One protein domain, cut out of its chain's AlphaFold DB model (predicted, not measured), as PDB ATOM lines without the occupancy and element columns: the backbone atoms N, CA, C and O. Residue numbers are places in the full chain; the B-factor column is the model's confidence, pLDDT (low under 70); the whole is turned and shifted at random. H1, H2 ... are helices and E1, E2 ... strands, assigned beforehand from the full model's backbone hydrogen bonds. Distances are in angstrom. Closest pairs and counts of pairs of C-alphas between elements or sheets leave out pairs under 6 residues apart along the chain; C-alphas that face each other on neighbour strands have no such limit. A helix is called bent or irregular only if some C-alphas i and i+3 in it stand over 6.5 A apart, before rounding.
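What this domain is: This is residues 649 to 735 of the 1229 residues of a protein of Galdieria sulphuraria (UniProt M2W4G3). The long helix H3 runs along the length of the body, kinked H1 crosses it, and a small two-strand sheet, E1 beside E2, lies along it. H2 is near H3's first residues, short H4 near its middle; residues 713 to 718 stick out. The 87 printed residues, mostly helix, run H1 E1 H2 H3 E2 H4; the whole is compact, radius of gyration of the C-alphas 12.5 A, spans 41 by 24 by 17 A.

Where its parts are: H1, residues 649 to 666, begins at C-alpha 649 (20.954, -36.589, -2.126), spans 24.4 A and is irregular, C-alphas 657 and 660 being 7.1 A apart. E1 is 674 to 676, H2 678 to 687, H3 695 to 714 (28.7 A), E2 723 to 725. H4, 730 to 733, ends at C-alpha 733 (29.537, -18.643, -12.147).

How they stand to each other: H3 touches H1 at a steep tilt of 42 degrees, closest C-alphas Ala 663 and Asp 702, 5.4 A. H3 only just touches H2 (Ala 685 and Leu 697, 6.3 A) and H4 (Ile 704 and Tyr 733, 5.7 A), each with 3 pairs of C-alphas within 8 A. H1 touches H2, about perpendicular at 76 degrees, closest C-alphas Ile 652 and Leu 681, 6.2 A. E1 and E2 are parallel, N 675 and O 723 2.9 A apart; E1, H2 H3, E2 form a strand-helix-strand unit, parallel neighbour strands with helices between, its crossover left-handed. Every O i to N i+4 pair is within hydrogen-bond range in H2 and H3, 12 of 14 in H1; H4 is too short for one.

The domain as a whole: The C-alphas farthest apart, Pro 692 and Ser 717, are 42.0 A apart. The printed part has no cut, and no link is long. pLDDT is under 70 at residues 671 to 672 and 715 to 721.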
ATOM      1  N   ASP A 649      21.946 -37.290  -2.949       83.25
ATOM      2  CA  ASP A 649      20.954 -36.589  -2.126       83.25
ATOM      3  C   ASP A 649      21.487 -36.248  -0.721       83.25
ATOM      4  O   ASP A 649      21.117 -35.215  -0.160       83.25
ATOM      5  N   GLU A 650      22.434 -37.032  -0.192       85.56
ATOM      6  CA  GLU A 650      23.175 -36.689   1.028       85.56
ATOM      7  C   GLU A 650      24.108 -35.505   0.784       85.56
ATOM      8  O   GLU A 650      24.106 -34.561   1.569       85.56
ATOM      9  N   LYS A 651      24.842 -35.480  -0.339       88.75
ATOM     10  CA  LYS A 651      25.685 -34.332  -0.717       88.75
ATOM     11  C   LYS A 651      24.870 -33.046  -0.842       88.75
ATOM     12  O   LYS A 651      25.318 -31.995  -0.387       88.75
ATOM     13  N   ILE A 652      23.662 -33.120  -1.403       90.69
ATOM     14  CA  ILE A 652      22.732 -31.984  -1.487       90.69
ATOM     15  C   ILE A 652      22.264 -31.557  -0.083       90.69
ATOM     16  O   ILE A 652      22.209 -30.358   0.201       90.69
ATOM     17  N   ALA A 653      21.960 -32.498   0.815       91.06
ATOM     18  CA  ALA A 653      21.587 -32.194   2.198       91.06
ATOM     19  C   ALA A 653      22.745 -31.558   2.997       91.06
ATOM     20  O   ALA A 653      22.545 -30.527   3.640       91.06
ATOM     21  N   ILE A 654      23.961 -32.101   2.885       92.31
ATOM     22  CA  ILE A 654      25.204 -31.570   3.471       92.31
ATOM     23  C   ILE A 654      25.502 -30.166   2.926       92.31
ATOM     24  O   ILE A 654      25.819 -29.252   3.692       92.31
ATOM     25  N   ALA A 655      25.341 -29.958   1.615       93.81
ATOM     26  CA  ALA A 655      25.529 -28.654   0.993       93.81
ATOM     27  C   ALA A 655      24.557 -27.607   1.555       93.81
ATOM     28  O   ALA A 655      24.977 -26.495   1.871       93.81
ATOM     29  N   LYS A 656      23.280 -27.968   1.740       92.12
ATOM     30  CA  LYS A 656      22.254 -27.094   2.330       92.12
ATOM     31  C   LYS A 656      22.471 -26.817   3.820       92.12
ATOM     32  O   LYS A 656      22.397 -25.655   4.215       92.12
ATOM     33  N   LYS A 657      22.696 -27.858   4.638       90.94
ATOM     34  CA  LYS A 657      22.858 -27.737   6.100       90.94
ATOM     35  C   LYS A 657      24.153 -26.997   6.468       90.94
ATOM     36  O   LYS A 657      24.111 -26.131   7.335       90.94
ATOM     37  N   TYR A 658      25.274 -27.307   5.806       91.44
ATOM     38  CA  TYR A 658      26.609 -26.918   6.285       91.44
ATOM     39  C   TYR A 658      27.408 -26.071   5.292       91.44
ATOM     40  O   TYR A 658      27.844 -24.974   5.644       91.44
ATOM     41  N   LEU A 659      27.593 -26.536   4.048       93.50
ATOM     42  CA  LEU A 659      28.531 -25.883   3.118       93.50
ATOM     43  C   LEU A 659      28.056 -24.485   2.709       93.50
ATOM     44  O   LEU A 659      28.818 -23.531   2.813       93.50
ATOM     45  N   VAL A 660      26.791 -24.336   2.309       92.81
ATOM     46  CA  VAL A 660      26.211 -23.047   1.900       92.81
ATOM     47  C   VAL A 660      26.199 -22.030   3.056       92.81
ATOM     48  O   VAL A 660      26.655 -20.903   2.845       92.81
ATOM     49  N   PRO A 661      25.769 -22.367   4.292       90.81
ATOM     50  CA  PRO A 661      25.910 -21.466   5.439       90.81
ATOM     51  C   PRO A 661      27.358 -21.093   5.786       90.81
ATOM     52  O   PRO A 661      27.596 -19.937   6.146       90.81
ATOM     53  N   LYS A 662      28.311 -22.029   5.658       90.31
ATOM     54  CA  LYS A 662      29.737 -21.803   5.951       90.31
ATOM     55  C   LYS A 662      30.402 -20.906   4.904       90.31
ATOM     56  O   LYS A 662      30.898 -19.846   5.276       90.31
ATOM     57  N   ALA A 663      30.276 -21.242   3.620       89.69
ATOM     58  CA  ALA A 663      30.734 -20.438   2.483       89.69
ATOM     59  C   ALA A 663      30.220 -18.993   2.552       89.69
ATOM     60  O   ALA A 663      30.962 -18.028   2.362       89.69
ATOM     61  N   ARG A 664      28.935 -18.833   2.895       87.81
ATOM     62  CA  ARG A 664      28.285 -17.536   3.099       87.81
ATOM     63  C   ARG A 664      28.893 -16.745   4.264       87.81
ATOM     64  O   ARG A 664      29.068 -15.538   4.123       87.81
ATOM     65  N   LYS A 665      29.186 -17.398   5.400       87.56
ATOM     66  CA  LYS A 665      29.817 -16.771   6.580       87.56
ATOM     67  C   LYS A 665      31.252 -16.341   6.265       87.56
ATOM     68  O   LYS A 665      31.605 -15.202   6.542       87.56
ATOM     69  N   GLU A 666      32.033 -17.224   5.648       87.94
ATOM     70  CA  GLU A 666      33.419 -16.971   5.228       87.94
ATOM     71  C   GLU A 666      33.499 -15.863   4.156       87.94
ATOM     72  O   GLU A 666      34.421 -15.056   4.180       87.94
ATOM     73  N   SER A 667      32.489 -15.744   3.282       84.31
ATOM     74  CA  SER A 667      32.388 -14.681   2.262       84.31
ATOM     75  C   SER A 667      31.680 -13.397   2.738       84.31
ATOM     76  O   SER A 667      31.404 -12.520   1.922       84.31
ATOM     77  N   GLY A 668      31.296 -13.284   4.017       82.06
ATOM     78  CA  GLY A 668      30.637 -12.093   4.586       82.06
ATOM     79  C   GLY A 668      29.230 -11.752   4.050       82.06
ATOM     80  O   GLY A 668      28.670 -10.708   4.395       82.06
ATOM     81  N   ILE A 669      28.623 -12.603   3.216       80.62
ATOM     82  CA  ILE A 669      27.369 -12.302   2.506       80.62
ATOM     83  C   ILE A 669      26.140 -12.507   3.407       80.62
ATOM     84  O   ILE A 669      25.967 -13.538   4.057       80.62
ATOM     85  N   LYS A 670      25.202 -11.551   3.396       75.44
ATOM     86  CA  LYS A 670      23.924 -11.681   4.118       75.44
ATOM     87  C   LYS A 670      23.008 -12.717   3.455       75.44
ATOM     88  O   LYS A 670      22.878 -12.761   2.234       75.44
ATOM     89  N   ALA A 671      22.311 -13.513   4.272       63.03
ATOM     90  CA  ALA A 671      21.438 -14.614   3.830       63.03
ATOM     91  C   ALA A 671      20.293 -14.201   2.880       63.03
ATOM     92  O   ALA A 671      19.749 -15.037   2.164       63.03
ATOM     93  N   THR A 672      19.939 -12.919   2.860       65.56
ATOM     94  CA  THR A 672      18.955 -12.322   1.952       65.56
ATOM     95  C   THR A 672      19.448 -12.157   0.515       65.56
ATOM     96  O   THR A 672      18.613 -12.069  -0.381       65.56
ATOM     97  N   ASN A 673      20.765 -12.095   0.293       75.44
ATOM     98  CA  ASN A 673      21.345 -11.554  -0.939       75.44
ATOM     99  C   ASN A 673      21.639 -12.627  -1.995       75.44
ATOM    100  O   ASN A 673      21.542 -12.337  -3.182       75.44
ATOM    101  N   VAL A 674      21.990 -13.851  -1.583       83.25
ATOM    102  CA  VAL A 674      22.358 -14.953  -2.490       83.25
ATOM    103  C   VAL A 674      21.689 -16.248  -2.037       83.25
ATOM    104  O   VAL A 674      21.910 -16.705  -0.914       83.25
ATOM    105  N   VAL A 675      20.894 -16.849  -2.925       87.50
ATOM    106  CA  VAL A 675      20.222 -18.141  -2.725       87.50
ATOM    107  C   VAL A 675      20.543 -19.060  -3.900       87.50
ATOM    108  O   VAL A 675      20.204 -18.747  -5.039       87.50
ATOM    109  N   ILE A 676      21.159 -20.209  -3.625       90.38
ATOM    110  CA  ILE A 676      21.378 -21.276  -4.611       90.38
ATOM    111  C   ILE A 676      20.169 -22.222  -4.557       90.38
ATOM    112  O   ILE A 676      19.777 -22.651  -3.472       90.38
ATOM    113  N   ARG A 677      19.548 -22.519  -5.703       90.75
ATOM    114  CA  ARG A 677      18.385 -23.424  -5.782       90.75
ATOM    115  C   ARG A 677      18.800 -24.894  -5.722       90.75
ATOM    116  O   ARG A 677      19.872 -25.263  -6.189       90.75
ATOM    117  N   ASP A 678      17.888 -25.749  -5.269       90.06
ATOM    118  CA  ASP A 678      18.039 -27.211  -5.242       90.06
ATOM    119  C   ASP A 678      18.504 -27.818  -6.573       90.06
ATOM    120  O   ASP A 678      19.390 -28.669  -6.581       90.06
ATOM    121  N   SER A 679      17.951 -27.363  -7.704       89.56
ATOM    122  CA  SER A 679      18.368 -27.825  -9.034       89.56
ATOM    123  C   SER A 679      19.795 -27.404  -9.388       89.56
ATOM    124  O   SER A 679      20.513 -28.178 -10.009       89.56
ATOM    125  N   ALA A 680      20.236 -26.225  -8.940       91.38
ATOM    126  CA  ALA A 680      21.618 -25.784  -9.104       91.38
ATOM    127  C   ALA A 680      22.580 -26.570  -8.197       91.38
ATOM    128  O   ALA A 680      23.664 -26.922  -8.642       91.38
ATOM    129  N   LEU A 681      22.186 -26.899  -6.958       92.12
ATOM    130  CA  LEU A 681      22.980 -27.760  -6.066       92.12
ATOM    131  C   LEU A 681      23.083 -29.207  -6.574       92.12
ATOM    132  O   LEU A 681      24.140 -29.819  -6.431       92.12
ATOM    133  N   ARG A 682      22.022 -29.747  -7.187       90.00
ATOM    134  CA  ARG A 682      22.058 -31.074  -7.817       90.00
ATOM    135  C   ARG A 682      22.960 -31.080  -9.057       90.00
ATOM    136  O   ARG A 682      23.909 -31.852  -9.088       90.00
ATOM    137  N   ALA A 683      22.753 -30.153  -9.994       88.19
ATOM    138  CA  ALA A 683      23.597 -30.009 -11.184       88.19
ATOM    139  C   ALA A 683      25.080 -29.746 -10.851       88.19
ATOM    140  O   ALA A 683      25.971 -30.264 -11.514       88.19
ATOM    141  N   LEU A 684      25.366 -29.005  -9.775       90.69
ATOM    142  CA  LEU A 684      26.711 -28.877  -9.198       90.69
ATOM    143  C   LEU A 684      27.330 -30.236  -8.840       90.69
ATOM    144  O   LEU A 684      28.460 -30.526  -9.227       90.69
ATOM    145  N   ALA A 685      26.597 -31.046  -8.077       87.69
ATOM    146  CA  ALA A 685      27.076 -32.322  -7.565       87.69
ATOM    147  C   ALA A 685      27.126 -33.438  -8.629       87.69
ATOM    148  O   ALA A 685      27.860 -34.403  -8.431       87.69
ATOM    149  N   GLU A 686      26.376 -33.308  -9.731       81.50
ATOM    150  CA  GLU A 686      26.370 -34.249 -10.863       81.50
ATOM    151  C   GLU A 686      27.328 -33.827 -11.995       81.50
ATOM    152  O   GLU A 686      28.189 -34.606 -12.398       81.50
ATOM    153  N   GLU A 687      27.218 -32.596 -12.507       84.69
ATOM    154  CA  GLU A 687      27.873 -32.179 -13.760       84.69
ATOM    155  C   GLU A 687      29.254 -31.509 -13.561       84.69
ATOM    156  O   GLU A 687      30.038 -31.361 -14.510       84.69
ATOM    157  N   TYR A 688      29.566 -31.059 -12.337       86.25
ATOM    158  CA  TYR A 688      30.759 -30.250 -12.025       86.25
ATOM    159  C   TYR A 688      31.734 -30.886 -11.017       86.25
ATOM    160  O   TYR A 688      32.858 -30.384 -10.881       86.25
ATOM    161  N   CYS A 689      31.347 -31.980 -10.351       85.50
ATOM    162  CA  CYS A 689      32.112 -32.653  -9.294       85.50
ATOM    163  C   CYS A 689      32.127 -34.178  -9.515       85.50
ATOM    164  O   CYS A 689      31.069 -34.787  -9.620       85.50
ATOM    165  N   LYS A 690      33.309 -34.814  -9.534       74.94
ATOM    166  CA  LYS A 690      33.465 -36.283  -9.641       74.94
ATOM    167  C   LYS A 690      34.404 -36.790  -8.541       74.94
ATOM    168  O   LYS A 690      35.564 -37.107  -8.777       74.94
ATOM    169  N   GLU A 691      33.878 -36.800  -7.319       77.75
ATOM    170  CA  GLU A 691      34.536 -37.211  -6.070       77.75
ATOM    171  C   GLU A 691      33.575 -38.084  -5.232       77.75
ATOM    172  O   GLU A 691      32.358 -37.945  -5.390       77.75
ATOM    173  N   PRO A 692      34.051 -38.921  -4.290       75.38
ATOM    174  CA  PRO A 692      33.181 -39.555  -3.292       75.38
ATOM    175  C   PRO A 692      32.769 -38.568  -2.181       75.38
ATOM    176  O   PRO A 692      31.642 -38.620  -1.690       75.38
ATOM    177  N   GLY A 693      33.647 -37.618  -1.838       84.75
ATOM    178  CA  GLY A 693      33.438 -36.597  -0.806       84.75
ATOM    179  C   GLY A 693      32.619 -35.379  -1.257       84.75
ATOM    180  O   GLY A 693      31.810 -35.450  -2.183       84.75
ATOM    181  N   VAL A 694      32.832 -34.250  -0.574       91.81
ATOM    182  CA  VAL A 694      32.198 -32.944  -0.857       91.81
ATOM    183  C   VAL A 694      33.213 -31.785  -0.905       91.81
ATOM    184  O   VAL A 694      32.854 -30.624  -0.691       91.81
ATOM    185  N   ARG A 695      34.499 -32.081  -1.136       89.94
ATOM    186  CA  ARG A 695      35.589 -31.094  -1.129       89.94
ATOM    187  C   ARG A 695      35.530 -30.215  -2.371       89.94
ATOM    188  O   ARG A 695      35.580 -28.992  -2.252       89.94
ATOM    189  N   ASP A 696      35.359 -30.817  -3.542       90.06
ATOM    190  CA  ASP A 696      35.125 -30.074  -4.777       90.06
ATOM    191  C   ASP A 696      33.759 -29.391  -4.769       90.06
ATOM    192  O   ASP A 696      33.667 -28.235  -5.183       90.06
ATOM    193  N   LEU A 697      32.721 -30.037  -4.229       92.62
ATOM    194  CA  LEU A 697      31.406 -29.408  -4.071       92.62
ATOM    195  C   LEU A 697      31.493 -28.128  -3.220       92.62
ATOM    196  O   LEU A 697      30.962 -27.091  -3.623       92.62
ATOM    197  N   ARG A 698      32.241 -28.158  -2.105       93.81
ATOM    198  CA  ARG A 698      32.585 -26.949  -1.340       93.81
ATOM    199  C   ARG A 698      33.351 -25.945  -2.205       93.81
ATOM    200  O   ARG A 698      32.904 -24.809  -2.313       93.81
ATOM    201  N   ASN A 699      34.441 -26.347  -2.865       93.19
ATOM    202  CA  ASN A 699      35.254 -25.452  -3.703       93.19
ATOM    203  C   ASN A 699      34.411 -24.700  -4.755       93.19
ATOM    204  O   ASN A 699      34.667 -23.525  -5.033       93.19
ATOM    205  N   LYS A 700      33.396 -25.355  -5.345       93.62
ATOM    206  CA  LYS A 700      32.463 -24.729  -6.297       93.62
ATOM    207  C   LYS A 700      31.475 -23.772  -5.626       93.62
ATOM    208  O   LYS A 700      31.230 -22.696  -6.171       93.62
ATOM    209  N   ILE A 701      30.937 -24.120  -4.457       94.06
ATOM    210  CA  ILE A 701      30.059 -23.238  -3.668       94.06
ATOM    211  C   ILE A 701      30.835 -21.986  -3.213       94.06
ATOM    212  O   ILE A 701      30.348 -20.869  -3.385       94.06
ATOM    213  N   ASP A 702      32.075 -22.145  -2.749       92.69
ATOM    214  CA  ASP A 702      32.969 -21.050  -2.349       92.69
ATOM    215  C   ASP A 702      33.386 -20.180  -3.557       92.69
ATOM    216  O   ASP A 702      33.618 -18.977  -3.425       92.69
ATOM    217  N   ALA A 703      33.472 -20.749  -4.765       92.12
ATOM    218  CA  ALA A 703      33.672 -19.988  -6.005       92.12
ATOM    219  C   ALA A 703      32.415 -19.199  -6.422       92.12
ATOM    220  O   ALA A 703      32.529 -18.036  -6.816       92.12
ATOM    221  N   ILE A 704      31.219 -19.789  -6.284       92.00
ATOM    222  CA  ILE A 704      29.937 -19.095  -6.484       92.00
ATOM    223  C   ILE A 704      29.815 -17.909  -5.523       92.00
ATOM    224  O   ILE A 704      29.542 -16.798  -5.977       92.00
ATOM    225  N   TYR A 705      30.042 -18.114  -4.222       91.25
ATOM    226  CA  TYR A 705      29.900 -17.046  -3.231       91.25
ATOM    227  C   TYR A 705      30.913 -15.912  -3.447       91.25
ATOM    228  O   TYR A 705      30.519 -14.751  -3.368       91.25
ATOM    229  N   ARG A 706      32.162 -16.208  -3.839       89.00
ATOM    230  CA  ARG A 706      33.147 -15.174  -4.221       89.00
ATOM    231  C   ARG A 706      32.746 -14.384  -5.471       89.00
ATOM    232  O   ARG A 706      32.819 -13.159  -5.452       89.00
ATOM    233  N   LYS A 707      32.259 -15.034  -6.537       88.81
ATOM    234  CA  LYS A 707      31.752 -14.312  -7.724       88.81
ATOM    235  C   LYS A 707      30.474 -13.518  -7.442       88.81
ATOM    236  O   LYS A 707      30.295 -12.443  -8.005       88.81
ATOM    237  N   ALA A 708      29.597 -14.016  -6.574       87.62
ATOM    238  CA  ALA A 708      28.429 -13.266  -6.128       87.62
ATOM    239  C   ALA A 708      28.831 -12.055  -5.266       87.62
ATOM    240  O   ALA A 708      28.211 -11.005  -5.391       87.62
ATOM    241  N   ALA A 709      29.888 -12.166  -4.448       86.06
ATOM    242  CA  ALA A 709      30.455 -11.039  -3.706       86.06
ATOM    243  C   ALA A 709      30.992  -9.956  -4.653       86.06
ATOM    244  O   ALA A 709      30.638  -8.794  -4.486       86.06
ATOM    245  N   LEU A 710      31.765 -10.351  -5.674       84.94
ATOM    246  CA  LEU A 710      32.279  -9.449  -6.711       84.94
ATOM    247  C   LEU A 710      31.138  -8.698  -7.412       84.94
ATOM    248  O   LEU A 710      31.102  -7.474  -7.366       84.94
ATOM    249  N   LYS A 711      30.128  -9.418  -7.924       82.94
ATOM    250  CA  LYS A 711      28.936  -8.797  -8.529       82.94
ATOM    251  C   LYS A 711      28.235  -7.806  -7.592       82.94
ATOM    252  O   LYS A 711      27.824  -6.746  -8.035       82.94
ATOM    253  N   ILE A 712      28.099  -8.130  -6.305       82.12
ATOM    254  CA  ILE A 712      27.465  -7.245  -5.310       82.12
ATOM    255  C   ILE A 712      28.330  -6.006  -4.995       82.12
ATOM    256  O   ILE A 712      27.780  -4.985  -4.582       82.12
ATOM    257  N   ALA A 713      29.652  -6.077  -5.182       80.81
ATOM    258  CA  ALA A 713      30.567  -4.950  -5.011       80.81
ATOM    259  C   ALA A 713      30.599  -4.028  -6.246       80.81
ATOM    260  O   ALA A 713      30.517  -2.809  -6.091       80.81
ATOM    261  N   ASP A 714      30.653  -4.603  -7.452       78.44
ATOM    262  CA  ASP A 714      30.642  -3.861  -8.721       78.44
ATOM    263  C   ASP A 714      29.319  -3.095  -8.910       78.44
ATOM    264  O   ASP A 714      29.300  -1.915  -9.277       78.44
ATOM    265  N   ASP A 715      28.196  -3.747  -8.591       65.88
ATOM    266  CA  ASP A 715      26.825  -3.244  -8.752       65.88
ATOM    267  C   ASP A 715      26.431  -2.277  -7.608       65.88
ATOM    268  O   ASP A 715      25.386  -2.379  -6.956       65.88
ATOM    269  N   SER A 716      27.302  -1.292  -7.375       50.94
ATOM    270  CA  SER A 716      27.242  -0.223  -6.364       50.94
ATOM    271  C   SER A 716      25.961   0.632  -6.386       50.94
ATOM    272  O   SER A 716      25.675   1.352  -5.428       50.94
ATOM    273  N   SER A 717      25.141   0.510  -7.436       47.88
ATOM    274  CA  SER A 717      23.807   1.126  -7.551       47.88
ATOM    275  C   SER A 717      22.658   0.255  -7.004       47.88
ATOM    276  O   SER A 717      21.555   0.758  -6.778       47.88
ATOM    277  N   SER A 718      22.885  -1.043  -6.776       49.41
ATOM    278  CA  SER A 718      21.840  -2.081  -6.748       49.41
ATOM    279  C   SER A 718      21.763  -2.867  -5.428       49.41
ATOM    280  O   SER A 718      21.462  -4.063  -5.419       49.41
ATOM    281  N   SER A 719      21.945  -2.193  -4.284       46.72
ATOM    282  CA  SER A 719      22.032  -2.753  -2.909       46.72
ATOM    283  C   SER A 719      20.811  -3.541  -2.370       46.72
ATOM    284  O   SER A 719      20.712  -3.809  -1.170       46.72
ATOM    285  N   LYS A 720      19.868  -3.928  -3.239       51.28
ATOM    286  CA  LYS A 720      18.653  -4.704  -2.938       51.28
ATOM    287  C   LYS A 720      18.420  -5.917  -3.851       51.28
ATOM    288  O   LYS A 720      17.431  -6.618  -3.638       51.28
ATOM    289  N   GLN A 721      19.263  -6.192  -4.854       60.03
ATOM    290  CA  GLN A 721      19.055  -7.381  -5.691       60.03
ATOM    291  C   GLN A 721      19.343  -8.681  -4.923       60.03
ATOM    292  O   GLN A 721      20.411  -8.874  -4.344       60.03
ATOM    293  N   LYS A 722      18.364  -9.591  -4.939       73.56
ATOM    294  CA  LYS A 722      18.476 -10.953  -4.408       73.56
ATOM    295  C   LYS A 722      18.855 -11.900  -5.542       73.56
ATOM    296  O   LYS A 722      18.000 -12.305  -6.330       73.56
ATOM    297  N   ILE A 723      20.127 -12.274  -5.601       81.88
ATOM    298  CA  ILE A 723      20.666 -13.207  -6.589       81.88
ATOM    299  C   ILE A 723      20.121 -14.613  -6.288       81.88
ATOM    300  O   ILE A 723      20.341 -15.173  -5.213       81.88
ATOM    301  N   SER A 724      19.384 -15.185  -7.240       86.50
ATOM    302  CA  SER A 724      18.783 -16.522  -7.156       86.50
ATOM    303  C   SER A 724      19.414 -17.421  -8.220       86.50
ATOM    304  O   SER A 724      18.950 -17.420  -9.356       86.50
ATOM    305  N   ILE A 725      20.418 -18.211  -7.850       89.12
ATOM    306  CA  ILE A 725      21.201 -19.026  -8.791       89.12
ATOM    307  C   ILE A 725      20.469 -20.340  -9.092       89.12
ATOM    308  O   ILE A 725      20.148 -21.117  -8.188       89.12
ATOM    309  N   SER A 726      20.206 -20.575 -10.373       89.44
ATOM    310  CA  SER A 726      19.589 -21.767 -10.952       89.44
ATOM    311  C   SER A 726      20.559 -22.501 -11.900       89.44
ATOM    312  O   SER A 726      21.697 -22.073 -12.083       89.44
ATOM    313  N   GLN A 727      20.145 -23.645 -12.458       88.56
ATOM    314  CA  GLN A 727      21.023 -24.536 -13.234       88.56
ATOM    315  C   GLN A 727      21.601 -23.881 -14.501       88.56
ATOM    316  O   GLN A 727      22.774 -24.085 -14.795       88.56
ATOM    317  N   SER A 728      20.827 -23.050 -15.211       86.88
ATOM    318  CA  SER A 728      21.322 -22.260 -16.354       86.88
ATOM    319  C   SER A 728      22.495 -21.363 -15.965       86.88
ATOM    320  O   SER A 728      23.494 -21.254 -16.677       86.88
ATOM    321  N   ASP A 729      22.375 -20.752 -14.791       87.31
ATOM    322  CA  ASP A 729      23.219 -19.650 -14.345       87.31
ATOM    323  C   ASP A 729      24.586 -20.169 -13.874       87.31
ATOM    324  O   ASP A 729      25.576 -19.444 -13.933       87.31
ATOM    325  N   LEU A 730      24.684 -21.454 -13.494       88.00
ATOM    326  CA  LEU A 730      25.951 -22.128 -13.166       88.00
ATOM    327  C   LEU A 730      27.019 -21.946 -14.254       88.00
ATOM    328  O   LEU A 730      28.205 -21.857 -13.930       88.00
ATOM    329  N   THR A 731      26.610 -21.829 -15.521       89.31
ATOM    330  CA  THR A 731      27.528 -21.595 -16.644       89.31
ATOM    331  C   THR A 731      28.275 -20.260 -16.550       89.31
ATOM    332  O   THR A 731      29.437 -20.185 -16.939       89.31
ATOM    333  N   GLU A 732      27.668 -19.236 -15.949       87.44
ATOM    334  CA  GLU A 732      28.272 -17.921 -15.709       87.44
ATOM    335  C   GLU A 732      29.202 -17.940 -14.476       87.44
ATOM    336  O   GLU A 732      30.322 -17.408 -14.486       87.44
ATOM    337  N   TYR A 733      28.768 -18.596 -13.394       88.06
ATOM    338  CA  TYR A 733      29.537 -18.643 -12.147       88.06
ATOM    339  C   TYR A 733      30.720 -19.623 -12.220       88.06
ATOM    340  O   TYR A 733      31.810 -19.288 -11.763       88.06
ATOM    341  N   ILE A 734      30.577 -20.799 -12.832       89.38
ATOM    342  CA  ILE A 734      31.609 -21.856 -12.807       89.38
ATOM    343  C   ILE A 734      32.227 -22.119 -14.190       89.38
ATOM    344  O   ILE A 734      33.360 -22.593 -14.264       89.38
ATOM    345  N   GLY A 735      31.534 -21.766 -15.273       87.19
ATOM    346  CA  GLY A 735      31.901 -22.144 -16.639       87.19
ATOM    347  C   GLY A 735      31.113 -23.363 -17.119       87.19
ATOM    348  O   GLY A 735      30.131 -23.777 -16.502       87.19
TER     349      GLY A 735